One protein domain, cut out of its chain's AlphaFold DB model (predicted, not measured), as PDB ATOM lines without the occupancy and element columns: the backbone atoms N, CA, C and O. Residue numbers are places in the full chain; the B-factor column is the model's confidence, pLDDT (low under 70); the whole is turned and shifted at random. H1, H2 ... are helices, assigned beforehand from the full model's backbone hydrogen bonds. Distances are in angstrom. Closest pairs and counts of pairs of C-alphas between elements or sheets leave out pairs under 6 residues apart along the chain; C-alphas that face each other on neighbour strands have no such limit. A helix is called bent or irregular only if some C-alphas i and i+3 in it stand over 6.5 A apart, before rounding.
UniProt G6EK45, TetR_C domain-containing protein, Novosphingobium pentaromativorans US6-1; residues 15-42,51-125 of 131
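Overview. This is residues 15 to 42 and 51 to 125 of the 131 residues of the protein "TetR_C domain-containing protein" of Novosphingobium pentaromativorans US6-1 (UniProt G6EK45). Look first for one long helix, H1; H3 and H6 pack on its first part, H5 folds against H6 as a hairpin, and residues 37 to 42 stick out. The printed part has 103 residues, with six named helices in order H1 to H6 and no named strand; its class is all helix, and it is compact, with a radius of gyration of the C-alphas of 14.7 A and spans of 52 by 24 by 19 A.

Along the chain. Find C-alpha 15 at (162.261, 134.914, 137.317); H1, residues 15 to 42, runs 41.6 A from there. Then find H2 at 51 to 57, H3 at 62 to 75, H4 at 86 to 89, H5 at 91 to 103, and H6 at 109 to 124, ending at C-alpha 124, (154.283, 138.930, 129.981). H6 is irregular, only just: C-alphas 118 and 121 are 6.9 A apart.

Arrangement. H1, H5 and H6 form a bundle, a group of three helices. H1 residues 17 to 21 touch H3, opposite ways at a shallow 5 degrees; closest C-alphas, Glu 17 and Ile 69, 6.8 A. H1 residues 15 to 22 touch H6 at a steep 45 degrees; closest C-alphas, Asn 19 and Thr 113, 6.7 A. Every O i to N i+4 pair is within hydrogen-bond range in H2, H3 and H5, 23 of 24 in H1 and 9 of 12 in H6; H4 is too short for one.

Size, cuts and confidence. Residues 43 to 50 are cut out, with C-alphas 42 and 51 17.7 A apart. No link printed whole is long. Residues 35 to 42 and 51 to 63 have pLDDT under 70.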
ATOM      1  N   ARG A  15     162.790 134.926 135.949       94.00
ATOM      2  CA  ARG A  15     162.261 134.914 137.317       94.00
ATOM      3  C   ARG A  15     163.387 135.032 138.337       94.00
ATOM      4  O   ARG A  15     163.252 135.780 139.306       94.00
ATOM      5  N   VAL A  16     164.491 134.312 138.136       93.38
ATOM      6  CA  VAL A  16     165.671 134.393 139.009       93.38
ATOM      7  C   VAL A  16     166.270 135.796 138.956       93.38
ATOM      8  O   VAL A  16     166.494 136.405 140.001       93.38
ATOM      9  N   GLU A  17     166.460 136.341 137.754       92.56
ATOM     10  CA  GLU A  17     167.019 137.682 137.563       92.56
ATOM     11  C   GLU A  17     166.151 138.778 138.210       92.56
ATOM     12  O   GLU A  17     166.670 139.676 138.875       92.56
ATOM     13  N   LEU A  18     164.821 138.691 138.092       93.06
ATOM     14  CA  LEU A  18     163.894 139.640 138.720       93.06
ATOM     15  C   LEU A  18     163.935 139.577 140.255       93.06
ATOM     16  O   LEU A  18     163.885 140.618 140.912       93.06
ATOM     17  N   ASN A  19     164.053 138.382 140.843       93.31
ATOM     18  CA  ASN A  19     164.215 138.256 142.294       93.31
ATOM     19  C   ASN A  19     165.563 138.842 142.755       93.31
ATOM     20  O   ASN A  19     165.599 139.580 143.740       93.31
ATOM     21  N   GLU A  20     166.656 138.597 142.020       91.88
ATOM     22  CA  GLU A  20     167.969 139.193 142.315       91.88
ATOM     23  C   GLU A  20     167.939 140.730 142.218       91.88
ATOM     24  O   GLU A  20     168.500 141.420 143.078       91.88
ATOM     25  N   MET A  21     167.240 141.281 141.219       90.88
ATOM     26  CA  MET A  21     167.000 142.724 141.090       90.88
ATOM     27  C   MET A  21     166.291 143.274 142.334       90.88
ATOM     28  O   MET A  21     166.731 144.264 142.925       90.88
ATOM     29  N   PHE A  22     165.223 142.610 142.773       91.19
ATOM     30  CA  PHE A  22     164.474 143.000 143.960       91.19
ATOM     31  C   PHE A  22     165.272 142.867 145.258       91.19
ATOM     32  O   PHE A  22     165.098 143.686 146.163       91.19
ATOM     33  N   ASP A  23     166.155 141.877 145.380       90.00
ATOM     34  CA  ASP A  23     167.088 141.752 146.507       90.00
ATOM     35  C   ASP A  23     168.079 142.903 146.565       90.00
ATOM     36  O   ASP A  23     168.361 143.432 147.645       90.00
ATOM     37  N   LEU A  24     168.580 143.328 145.411       87.31
ATOM     38  CA  LEU A  24     169.449 144.488 145.321       87.31
ATOM     39  C   LEU A  24     168.701 145.774 145.703       87.31
ATOM     40  O   LEU A  24     169.225 146.574 146.484       87.31
ATOM     41  N   ALA A  25     167.466 145.947 145.223       85.81
ATOM     42  CA  ALA A  25     166.610 147.082 145.563       85.81
ATOM     43  C   ALA A  25     166.282 147.132 147.069       85.81
ATOM     44  O   ALA A  25     166.431 148.177 147.705       85.81
ATOM     45  N   ALA A  26     165.928 145.996 147.679       86.31
ATOM     46  CA  ALA A  26     165.640 145.905 149.112       86.31
ATOM     47  C   ALA A  26     166.871 146.214 149.979       86.31
ATOM     48  O   ALA A  26     166.778 146.996 150.929       86.31
ATOM     49  N   LYS A  27     168.048 145.670 149.629       86.06
ATOM     50  CA  LYS A  27     169.315 145.974 150.322       86.06
ATOM     51  C   LYS A  27     169.655 147.458 150.249       86.06
ATOM     52  O   LYS A  27     170.097 148.029 151.246       86.06
ATOM     53  N   ARG A  28     169.428 148.092 149.093       79.88
ATOM     54  CA  ARG A  28     169.600 149.540 148.933       79.88
ATOM     55  C   ARG A  28     168.642 150.301 149.833       79.88
ATOM     56  O   ARG A  28     169.117 151.072 150.656       79.88
ATOM     57  N   ALA A  29     167.340 150.035 149.754       79.00
ATOM     58  CA  ALA A  29     166.344 150.698 150.596       79.00
ATOM     59  C   ALA A  29     166.693 150.602 152.096       79.00
ATOM     60  O   ALA A  29     166.648 151.607 152.805       79.00
ATOM     61  N   ALA A  30     167.141 149.431 152.562       80.31
ATOM     62  CA  ALA A  30     167.591 149.234 153.938       80.31
ATOM     63  C   ALA A  30     168.861 150.037 154.282       80.31
ATOM     64  O   ALA A  30     168.905 150.706 155.315       80.31
ATOM     65  N   ALA A  31     169.882 150.018 153.418       76.94
ATOM     66  CA  ALA A  31     171.104 150.802 153.611       76.94
ATOM     67  C   ALA A  31     170.812 152.310 153.657       76.94
ATOM     68  O   ALA A  31     171.401 153.034 154.458       76.94
ATOM     69  N   MET A  32     169.865 152.778 152.843       70.88
ATOM     70  CA  MET A  32     169.427 154.171 152.839       70.88
ATOM     71  C   MET A  32     168.669 154.537 154.114       70.88
ATOM     72  O   MET A  32     168.969 155.567 154.713       70.88
ATOM     73  N   ALA A  33     167.750 153.687 154.579       72.50
ATOM     74  CA  ALA A  33     167.058 153.888 155.851       72.50
ATOM     75  C   ALA A  33     168.038 153.923 157.040       72.50
ATOM     76  O   ALA A  33     167.921 154.773 157.927       72.50
ATOM     77  N   ALA A  34     169.051 153.051 157.038       73.38
ATOM     78  CA  ALA A  34     170.110 153.042 158.043       73.38
ATOM     79  C   ALA A  34     170.974 154.312 157.985       73.38
ATOM     80  O   ALA A  34     171.203 154.939 159.018       73.38
ATOM     81  N   ALA A  35     171.404 154.736 156.791       69.62
ATOM     82  CA  ALA A  35     172.142 155.984 156.606       69.62
ATOM     83  C   ALA A  35     171.320 157.183 157.094       69.62
ATOM     84  O   ALA A  35     171.818 157.996 157.868       69.62
ATOM     85  N   PHE A  36     170.038 157.252 156.726       66.31
ATOM     86  CA  PHE A  36     169.128 158.293 157.194       66.31
ATOM     87  C   PHE A  36     169.014 158.293 158.721       66.31
ATOM     88  O   PHE A  36     169.100 159.351 159.332       66.31
ATOM     89  N   THR A  37     168.915 157.120 159.353       65.19
ATOM     90  CA  THR A  37     168.873 156.990 160.818       65.19
ATOM     91  C   THR A  37     170.163 157.509 161.464       65.19
ATOM     92  O   THR A  37     170.097 158.319 162.386       65.19
ATOM     93  N   LEU A  38     171.334 157.133 160.938       66.31
ATOM     94  CA  LEU A  38     172.642 157.583 161.437       66.31
ATOM     95  C   LEU A  38     172.832 159.101 161.289       66.31
ATOM     96  O   LEU A  38     173.245 159.761 162.245       66.31
ATOM     97  N   PHE A  39     172.466 159.675 160.139       60.25
ATOM     98  CA  PHE A  39     172.499 161.126 159.919       60.25
ATOM     99  C   PHE A  39     171.398 161.863 160.711       60.25
ATOM    100  O   PHE A  39     171.558 163.028 161.077       60.25
ATOM    101  N   SER A  40     170.296 161.190 161.064       53.06
ATOM    102  CA  SER A  40     169.202 161.774 161.855       53.06
ATOM    103  C   SER A  40     169.512 161.956 163.346       53.06
ATOM    104  O   SER A  40     168.826 162.730 164.023       53.06
ATOM    105  N   THR A  41     170.594 161.350 163.843       52.94
ATOM    106  CA  THR A  41     171.144 161.655 165.174       52.94
ATOM    107  C   THR A  41     171.600 163.124 165.281       52.94
ATOM    108  O   THR A  41     171.506 163.705 166.358       52.94
ATOM    109  N   GLU A  42     171.974 163.774 164.166       49.00
ATOM    110  CA  GLU A  42     172.172 165.238 164.063       49.00
ATOM    111  C   GLU A  42     170.898 165.997 163.611       49.00
ATOM    112  O   GLU A  42     170.724 167.174 163.929       49.00
ATOM    113  N   PRO A  51     160.138 162.318 153.342       53.59
ATOM    114  CA  PRO A  51     159.531 161.655 152.179       53.59
ATOM    115  C   PRO A  51     160.174 162.002 150.835       53.59
ATOM    116  O   PRO A  51     160.296 161.143 149.963       53.59
ATOM    117  N   ASN A  52     160.547 163.269 150.643       54.69
ATOM    118  CA  ASN A  52     160.993 163.754 149.336       54.69
ATOM    119  C   ASN A  52     162.413 163.283 149.008       54.69
ATOM    120  O   ASN A  52     162.684 162.940 147.859       54.69
ATOM    121  N   ASP A  53     163.283 163.205 150.017       59.12
ATOM    122  CA  ASP A  53     164.658 162.729 149.846       59.12
ATOM    123  C   ASP A  53     164.682 161.222 149.555       59.12
ATOM    124  O   ASP A  53     165.327 160.793 148.600       59.12
ATOM    125  N   LEU A  54     163.873 160.426 150.270       60.31
ATOM    126  CA  LEU A  54     163.671 159.004 149.961       60.31
ATOM    127  C   LEU A  54     163.130 158.796 148.537       60.31
ATOM    128  O   LEU A  54     163.628 157.946 147.803       60.31
ATOM    129  N   ARG A  55     162.159 159.609 148.099       59.38
ATOM    130  CA  ARG A  55     161.601 159.535 146.739       59.38
ATOM    131  C   ARG A  55     162.630 159.868 145.652       59.38
ATOM    132  O   ARG A  55     162.673 159.179 144.634       59.38
ATOM    133  N   ALA A  56     163.460 160.892 145.852       62.12
ATOM    134  CA  ALA A  56     164.511 161.262 144.899       62.12
ATOM    135  C   ALA A  56     165.585 160.164 144.792       62.12
ATOM    136  O   ALA A  56     166.088 159.878 143.709       62.12
ATOM    137  N   MET A  57     165.877 159.501 145.910       58.31
ATOM    138  CA  MET A  57     166.888 158.452 146.013       58.31
ATOM    139  C   MET A  57     166.467 157.109 145.397       58.31
ATOM    140  O   MET A  57     167.311 156.393 144.870       58.31
ATOM    141  N   LEU A  58     165.169 156.789 145.397       61.31
ATOM    142  CA  LEU A  58     164.616 155.597 144.731       61.31
ATOM    143  C   LEU A  58     164.478 155.749 143.202       61.31
ATOM    144  O   LEU A  58     164.056 154.811 142.528       61.31
ATOM    145  N   SER A  59     164.764 156.933 142.656       58.97
ATOM    146  CA  SER A  59     164.535 157.257 141.240       58.97
ATOM    147  C   SER A  59     165.738 156.983 140.322       58.97
ATOM    148  O   SER A  59     165.588 157.082 139.109       58.97
ATOM    149  N   TYR A  60     166.919 156.655 140.857       50.34
ATOM    150  CA  TYR A  60     168.145 156.466 140.067       50.34
ATOM    151  C   TYR A  60     168.514 154.973 139.936       50.34
ATOM    152  O   TYR A  60     168.513 154.251 140.930       50.34
ATOM    153  N   ASP A  61     168.879 154.544 138.719       56.97
ATOM    154  CA  ASP A  61     169.552 153.268 138.364       56.97
ATOM    155  C   ASP A  61     168.711 151.971 138.255       56.97
ATOM    156  O   ASP A  61     169.217 150.930 137.851       56.97
ATOM    157  N   GLU A  62     167.421 151.995 138.586       59.31
ATOM    158  CA  GLU A  62     166.530 150.821 138.477       59.31
ATOM    159  C   GLU A  62     165.953 150.542 137.067       59.31
ATOM    160  O   GLU A  62     165.804 149.369 136.717       59.31
ATOM    161  N   PRO A  63     165.627 151.564 136.238       62.09
ATOM    162  CA  PRO A  63     165.054 151.347 134.906       62.09
ATOM    163  C   PRO A  63     165.969 150.549 133.968       62.09
ATOM    164  O   PRO A  63     165.485 149.699 133.223       62.09
ATOM    165  N   ASP A  64     167.283 150.777 134.048       75.50
ATOM    166  CA  ASP A  64     168.260 150.177 133.131       75.50
ATOM    167  C   ASP A  64     168.456 148.674 133.396       75.50
ATOM    168  O   ASP A  64     168.586 147.886 132.459       75.50
ATOM    169  N   ILE A  65     168.417 148.249 134.665       85.00
ATOM    170  CA  ILE A  65     168.544 146.830 135.039       85.00
ATOM    171  C   ILE A  65     167.322 146.047 134.567       85.00
ATOM    172  O   ILE A  65     167.463 144.971 133.985       85.00
ATOM    173  N   LEU A  66     166.122 146.577 134.818       88.31
ATOM    174  CA  LEU A  66     164.893 145.905 134.416       88.31
ATOM    175  C   LEU A  66     164.814 145.789 132.896       88.31
ATOM    176  O   LEU A  66     164.549 144.700 132.401       88.31
ATOM    177  N   ALA A  67     165.097 146.868 132.160       88.62
ATOM    178  CA  ALA A  67     165.103 146.842 130.700       88.62
ATOM    179  C   ALA A  67     166.011 145.728 130.154       88.62
ATOM    180  O   ALA A  67     165.563 144.934 129.327       88.62
ATOM    181  N   LEU A  68     167.227 145.586 130.695       90.19
ATOM    182  CA  LEU A  68     168.153 144.520 130.310       90.19
ATOM    183  C   LEU A  68     167.578 143.116 130.578       90.19
ATOM    184  O   LEU A  68     167.671 142.236 129.724       90.19
ATOM    185  N   ILE A  69     166.976 142.891 131.751       91.94
ATOM    186  CA  ILE A  69     166.348 141.603 132.097       91.94
ATOM    187  C   ILE A  69     165.206 141.283 131.121       91.94
ATOM    188  O   ILE A  69     165.092 140.149 130.652       91.94
ATOM    189  N   LEU A  70     164.380 142.277 130.782       92.31
ATOM    190  CA  LEU A  70     163.271 142.107 129.845       92.31
ATOM    191  C   LEU A  70     163.762 141.807 128.427       92.31
ATOM    192  O   LEU A  70     163.246 140.889 127.795       92.31
ATOM    193  N   GLU A  71     164.782 142.520 127.946       91.94
ATOM    194  CA  GLU A  71     165.412 142.256 126.646       91.94
ATOM    195  C   GLU A  71     165.958 140.827 126.565       91.94
ATOM    196  O   GLU A  71     165.697 140.115 125.591       91.94
ATOM    197  N   ARG A  72     166.656 140.368 127.613       92.50
ATOM    198  CA  ARG A  72     167.148 138.988 127.708       92.50
ATOM    199  C   ARG A  72     166.004 137.972 127.703       92.50
ATOM    200  O   ARG A  72     166.066 136.986 126.969       92.50
ATOM    201  N   GLY A  73     164.946 138.227 128.470       91.81
ATOM    202  CA  GLY A  73     163.755 137.379 128.519       91.81
ATOM    203  C   GLY A  73     163.032 137.259 127.179       91.81
ATOM    204  O   GLY A  73     162.615 136.165 126.796       91.81
ATOM    205  N   VAL A  74     162.938 138.360 126.431       93.44
ATOM    206  CA  VAL A  74     162.397 138.372 125.064       93.44
ATOM    207  C   VAL A  74     163.296 137.580 124.119       93.44
ATOM    208  O   VAL A  74     162.802 136.739 123.370       93.44
ATOM    209  N   ALA A  75     164.614 137.789 124.173       91.88
ATOM    210  CA  ALA A  75     165.566 137.081 123.316       91.88
ATOM    211  C   ALA A  75     165.536 135.555 123.526       91.88
ATOM    212  O   ALA A  75     165.749 134.797 122.580       91.88
ATOM    213  N   ARG A  76     165.243 135.103 124.752       91.25
ATOM    214  CA  ARG A  76     165.083 133.681 125.102       91.25
ATOM    215  C   ARG A  76     163.688 133.121 124.813       91.25
ATOM    216  O   ARG A  76     163.503 131.908 124.876       91.25
ATOM    217  N   GLY A  77     162.713 133.973 124.496       91.06
ATOM    218  CA  GLY A  77     161.318 133.575 124.309       91.06
ATOM    219  C   GLY A  77     160.579 133.250 125.612       91.06
ATOM    220  O   GLY A  77     159.525 132.622 125.568       91.06
ATOM    221  N   GLU A  78     161.105 133.661 126.770       91.50
ATOM    222  CA  GLU A  78     160.394 133.580 128.056       91.50
ATOM    223  C   GLU A  78     159.301 134.655 128.155       91.50
ATOM    224  O   GLU A  78     158.253 134.439 128.769       91.50
ATOM    225  N   ILE A  79     159.546 135.807 127.525       93.88
ATOM    226  CA  ILE A  79     158.654 136.965 127.511       93.88
ATOM    227  C   ILE A  79     158.156 137.228 126.089       93.88
ATOM    228  O   ILE A  79     158.941 137.314 125.146       93.88
ATOM    229  N   ASP A  80     156.849 137.429 125.947       93.75
ATOM    230  CA  ASP A  80     156.232 137.937 124.728       93.75
ATOM    231  C   ASP A  80     156.400 139.464 124.648       93.75
ATOM    232  O   ASP A  80     155.767 140.226 125.386       93.75
ATOM    233  N   ALA A  81     157.238 139.925 123.718       91.44
ATOM    234  CA  ALA A  81     157.465 141.349 123.475       91.44
ATOM    235  C   ALA A  81     156.177 142.110 123.114       91.44
ATOM    236  O   ALA A  81     156.057 143.291 123.435       91.44
ATOM    237  N   GLY A  82     155.191 141.447 122.496       91.75
ATOM    238  CA  GLY A  82     153.894 142.046 122.179       91.75
ATOM    239  C   GLY A  82     153.060 142.376 123.420       91.75
ATOM    240  O   GLY A  82     152.189 143.246 123.362       91.75
ATOM    241  N   ARG A  83     153.347 141.729 124.558       91.62
ATOM    242  CA  ARG A  83     152.688 141.976 125.848       91.62
ATOM    243  C   ARG A  83     153.409 143.024 126.701       91.62
ATOM    244  O   ARG A  83     152.806 143.566 127.627       91.62
ATOM    245  N   LEU A  84     154.658 143.378 126.380       91.50
ATOM    246  CA  LEU A  84     155.442 144.404 127.084       91.50
ATOM    247  C   LEU A  84     155.017 145.832 126.705       91.50
ATOM    248  O   LEU A  84     155.760 146.608 126.106       91.50
ATOM    249  N   THR A  85     153.801 146.211 127.089       91.94
ATOM    250  CA  THR A  85     153.348 147.606 126.986       91.94
ATOM    251  C   THR A  85     154.067 148.498 128.012       91.94
ATOM    252  O   THR A  85     154.491 147.998 129.059       91.94
ATOM    253  N   PRO A  86     154.174 149.825 127.789       89.62
ATOM    254  CA  PRO A  86     154.859 150.720 128.723       89.62
ATOM    255  C   PRO A  86     154.390 150.615 130.189       89.62
ATOM    256  O   PRO A  86     155.255 150.604 131.061       89.62
ATOM    257  N   PRO A  87     153.083 150.476 130.505       89.31
ATOM    258  CA  PRO A  87     152.640 150.269 131.888       89.31
ATOM    259  C   PRO A  87     153.145 148.961 132.507       89.31
ATOM    260  O   PRO A  87     153.463 148.923 133.691       89.31
ATOM    261  N   ILE A  88     153.236 147.888 131.718       91.75
ATOM    262  CA  ILE A  88     153.708 146.585 132.197       91.75
ATOM    263  C   ILE A  88     155.225 146.620 132.399       91.75
ATOM    264  O   ILE A  88     155.709 146.169 133.432       91.75
ATOM    265  N   ALA A  89     155.969 147.233 131.475       90.62
ATOM    266  CA  ALA A  89     157.424 147.359 131.564       90.62
ATOM    267  C   ALA A  89     157.901 148.113 132.824       90.62
ATOM    268  O   ALA A  89     158.989 147.837 133.317       90.62
ATOM    269  N   HIS A  90     157.086 149.022 133.371       89.38
ATOM    270  CA  HIS A  90     157.400 149.777 134.593       89.38
ATOM    271  C   HIS A  90     156.708 149.233 135.856       89.38
ATOM    272  O   HIS A  90     156.933 149.748 136.950       89.38
ATOM    273  N   LEU A  91     155.906 148.170 135.744       92.38
ATOM    274  CA  LEU A  91     155.042 147.705 136.832       92.38
ATOM    275  C   LEU A  91     155.818 147.330 138.100       92.38
ATOM    276  O   LEU A  91     155.461 147.754 139.195       92.38
ATOM    277  N   LEU A  92     156.874 146.527 137.966       92.25
ATOM    278  CA  LEU A  92     157.656 146.045 139.108       92.25
ATOM    279  C   LEU A  92     158.309 147.179 139.922       92.25
ATOM    280  O   LEU A  92     158.111 147.205 141.141       92.25
ATOM    281  N   PRO A  93     159.044 148.130 139.313       89.25
ATOM    282  CA  PRO A  93     159.633 149.231 140.063       89.25
ATOM    283  C   PRO A  93     158.560 150.174 140.621       89.25
ATOM    284  O   PRO A  93     158.733 150.705 141.716       89.25
ATOM    285  N   ASP A  94     157.424 150.344 139.938       90.44
ATOM    286  CA  ASP A  94     156.313 151.150 140.454       90.44
ATOM    287  C   ASP A  94     155.682 150.527 141.709       90.44
ATOM    288  O   ASP A  94     155.480 151.227 142.706       90.44
ATOM    289  N   LEU A  95     155.440 149.211 141.711       93.12
ATOM    290  CA  LEU A  95     154.947 148.477 142.883       93.12
ATOM    291  C   LEU A  95     155.923 148.569 144.059       93.12
ATOM    292  O   LEU A  95     155.513 148.869 145.186       93.12
ATOM    293  N   PHE A  96     157.215 148.365 143.795       90.75
ATOM    294  CA  PHE A  96     158.258 148.438 144.814       90.75
ATOM    295  C   PHE A  96     158.330 149.830 145.444       90.75
ATOM    296  O   PHE A  96     158.232 149.969 146.667       90.75
ATOM    297  N   ARG A  97     158.424 150.881 144.619       86.19
ATOM    298  CA  ARG A  97     158.463 152.272 145.091       86.19
ATOM    299  C   ARG A  97     157.208 152.640 145.861       86.19
ATOM    300  O   ARG A  97     157.310 153.245 146.926       86.19
ATOM    301  N   HIS A  98     156.033 152.270 145.355       89.38
ATOM    302  CA  HIS A  98     154.775 152.524 146.046       89.38
ATOM    303  C   HIS A  98     154.758 151.876 147.436       89.38
ATOM    304  O   HIS A  98     154.423 152.541 148.415       89.38
ATOM    305  N   HIS A  99     155.170 150.608 147.550       89.94
ATOM    306  CA  HIS A  99     155.230 149.920 148.838       89.94
ATOM    307  C   HIS A  99     156.174 150.619 149.818       89.94
ATOM    308  O   HIS A  99     155.776 150.887 150.951       89.94
ATOM    309  N   VAL A 100     157.388 150.970 149.387       84.69
ATOM    310  CA  VAL A 100     158.360 151.667 150.246       84.69
ATOM    311  C   VAL A 100     157.829 153.028 150.693       84.69
ATOM    312  O   VAL A 100     157.964 153.379 151.859       84.69
ATOM    313  N   LEU A 101     157.175 153.783 149.806       82.00
ATOM    314  CA  LEU A 101     156.605 155.089 150.150       82.00
ATOM    315  C   LEU A 101     155.436 154.994 151.141       82.00
ATOM    316  O   LEU A 101     155.260 155.897 151.955       82.00
ATOM    317  N   MET A 102     154.638 153.925 151.076       84.94
ATOM    318  CA  MET A 102     153.467 153.752 151.945       84.94
ATOM    319  C   MET A 102     153.803 153.102 153.287       84.94
ATOM    320  O   MET A 102     153.194 153.437 154.301       84.94
ATOM    321  N   THR A 103     154.760 152.177 153.306       84.19
ATOM    322  CA  THR A 103     155.109 151.390 154.500       84.19
ATOM    323  C   THR A 103     156.378 151.870 155.189       84.19
ATOM    324  O   THR A 103     156.622 151.500 156.334       84.19
ATOM    325  N   TRP A 104     157.179 152.699 154.513       80.19
ATOM    326  CA  TRP A 104     158.517 153.104 154.951       80.19
ATOM    327  C   TRP A 104     159.480 151.928 155.145       80.19
ATOM    328  O   TRP A 104     160.459 152.029 155.884       80.19
ATOM    329  N   SER A 105     159.220 150.814 154.462       81.62
ATOM    330  CA  SER A 105     160.016 149.592 154.534       81.62
ATOM    331  C   SER A 105     160.141 148.934 153.165       81.62
ATOM    332  O   SER A 105     159.291 149.121 152.296       81.62
ATOM    333  N   ALA A 106     161.210 148.165 152.960       85.12
ATOM    334  CA  ALA A 106     161.298 147.303 151.790       85.12
ATOM    335  C   ALA A 106     160.251 146.178 151.898       85.12
ATOM    336  O   ALA A 106     160.072 145.645 152.996       85.12
ATOM    337  N   PRO A 107     159.598 145.793 150.788       89.06
ATOM    338  CA  PRO A 107     158.723 144.629 150.784       89.06
ATOM    339  C   PRO A 107     159.520 143.365 151.131       89.06
ATOM    340  O   PRO A 107     160.693 143.237 150.763       89.06
ATOM    341  N   ASP A 108     158.886 142.434 151.842       92.25
ATOM    342  CA  ASP A 108     159.498 141.151 152.188       92.25
ATOM    343  C   ASP A 108     159.729 140.261 150.949       92.25
ATOM    344  O   ASP A 108     159.359 140.590 149.819       92.25
ATOM    345  N   ALA A 109     160.444 139.148 151.127       92.31
ATOM    346  CA  ALA A 109     160.756 138.245 150.020       92.31
ATOM    347  C   ALA A 109     159.497 137.622 149.403       92.31
ATOM    348  O   ALA A 109     159.388 137.591 148.180       92.31
ATOM    349  N   ASP A 110     158.536 137.215 150.230       94.62
ATOM    350  CA  ASP A 110     157.322 136.537 149.779       94.62
ATOM    351  C   ASP A 110     156.455 137.459 148.912       94.62
ATOM    352  O   ASP A 110     155.981 137.049 147.852       94.62
ATOM    353  N   LEU A 111     156.307 138.729 149.298       94.75
ATOM    354  CA  LEU A 111     155.574 139.728 148.526       94.75
ATOM    355  C   LEU A 111     156.269 140.043 147.196       94.75
ATOM    356  O   LEU A 111     155.606 140.157 146.166       94.75
ATOM    357  N   ARG A 112     157.604 140.150 147.198       94.19
ATOM    358  CA  ARG A 112     158.397 140.382 145.978       94.19
ATOM    359  C   ARG A 112     158.264 139.211 145.004       94.19
ATOM    360  O   ARG A 112     158.011 139.432 143.820       94.19
ATOM    361  N   THR A 113     158.349 137.976 145.500       95.00
ATOM    362  CA  THR A 113     158.109 136.772 144.695       95.00
ATOM    363  C   THR A 113     156.663 136.710 144.201       95.00
ATOM    364  O   THR A 113     156.442 136.405 143.033       95.00
ATOM    365  N   ALA A 114     155.677 137.079 145.023       95.62
ATOM    366  CA  ALA A 114     154.279 137.129 144.603       95.62
ATOM    367  C   ALA A 114     154.057 138.129 143.458       95.62
ATOM    368  O   ALA A 114     153.373 137.797 142.490       95.62
ATOM    369  N   TRP A 115     154.657 139.321 143.504       96.44
ATOM    370  CA  TRP A 115     154.576 140.278 142.392       96.44
ATOM    371  C   TRP A 115     155.145 139.720 141.088       96.44
ATOM    372  O   TRP A 115     154.582 139.969 140.024       96.44
ATOM    373  N   ILE A 116     156.223 138.942 141.155       95.19
ATOM    374  CA  ILE A 116     156.810 138.307 139.971       95.19
ATOM    375  C   ILE A 116     155.895 137.189 139.463       95.19
ATOM    376  O   ILE A 116     155.447 137.231 138.319       95.19
ATOM    377  N   ASP A 117     155.573 136.220 140.316       94.81
ATOM    378  CA  ASP A 117     154.957 134.954 139.905       94.81
ATOM    379  C   ASP A 117     153.460 135.070 139.626       94.81
ATOM    380  O   ASP A 117     152.934 134.391 138.746       94.81
ATOM    381  N   THR A 118     152.758 135.909 140.388       94.69
ATOM    382  CA  THR A 118     151.290 135.990 140.333       94.69
ATOM    383  C   THR A 118     150.785 137.171 139.518       94.69
ATOM    384  O   THR A 118     149.646 137.140 139.058       94.69
ATOM    385  N   ILE A 119     151.619 138.198 139.315       93.81
ATOM    386  CA  ILE A 119     151.239 139.415 138.591       93.81
ATOM    387  C   ILE A 119     152.052 139.539 137.307       93.81
ATOM    388  O   ILE A 119     151.489 139.479 136.222       93.81
ATOM    389  N   PHE A 120     153.370 139.709 137.404       94.50
ATOM    390  CA  PHE A 120     154.177 140.117 136.258       94.50
ATOM    391  C   PHE A 120     154.347 139.012 135.209       94.50
ATOM    392  O   PHE A 120     154.003 139.221 134.047       94.50
ATOM    393  N   LEU A 121     154.824 137.825 135.597       93.44
ATOM    394  CA  LEU A 121     155.068 136.722 134.661       93.44
ATOM    395  C   LEU A 121     153.798 136.254 133.929       93.44
ATOM    396  O   LEU A 121     153.881 136.043 132.723       93.44
ATOM    397  N   PRO A 122     152.612 136.153 134.562       93.19
ATOM    398  CA  PRO A 122     151.375 135.856 133.838       93.19
ATOM    399  C   PRO A 122     150.989 136.913 132.792       93.19
ATOM    400  O   PRO A 122     150.373 136.574 131.783       93.19
ATOM    401  N   LEU A 123     151.349 138.184 133.011       92.44
ATOM    402  CA  LEU A 123     151.061 139.271 132.070       92.44
ATOM    403  C   LEU A 123     151.992 139.258 130.855       92.44
ATOM    404  O   LEU A 123     151.564 139.642 129.769       92.44
ATOM    405  N   VAL A 124     153.247 138.833 131.026       93.06
ATOM    406  CA  VAL A 124     154.283 138.930 129.981       93.06
ATOM    407  C   VAL A 124     154.712 137.589 129.399       93.06
ATOM    408  O   VAL A 124     155.378 137.565 128.369       93.06
ATOM    409  N   GLY A 125     154.362 136.477 130.042       87.12
ATOM    410  CA  GLY A 125     154.810 135.147 129.653       87.12
ATOM    411  C   GLY A 125     154.386 134.810 128.231       87.12
ATOM    412  O   GLY A 125     153.217 134.981 127.866       87.12
TER     413      GLY A 125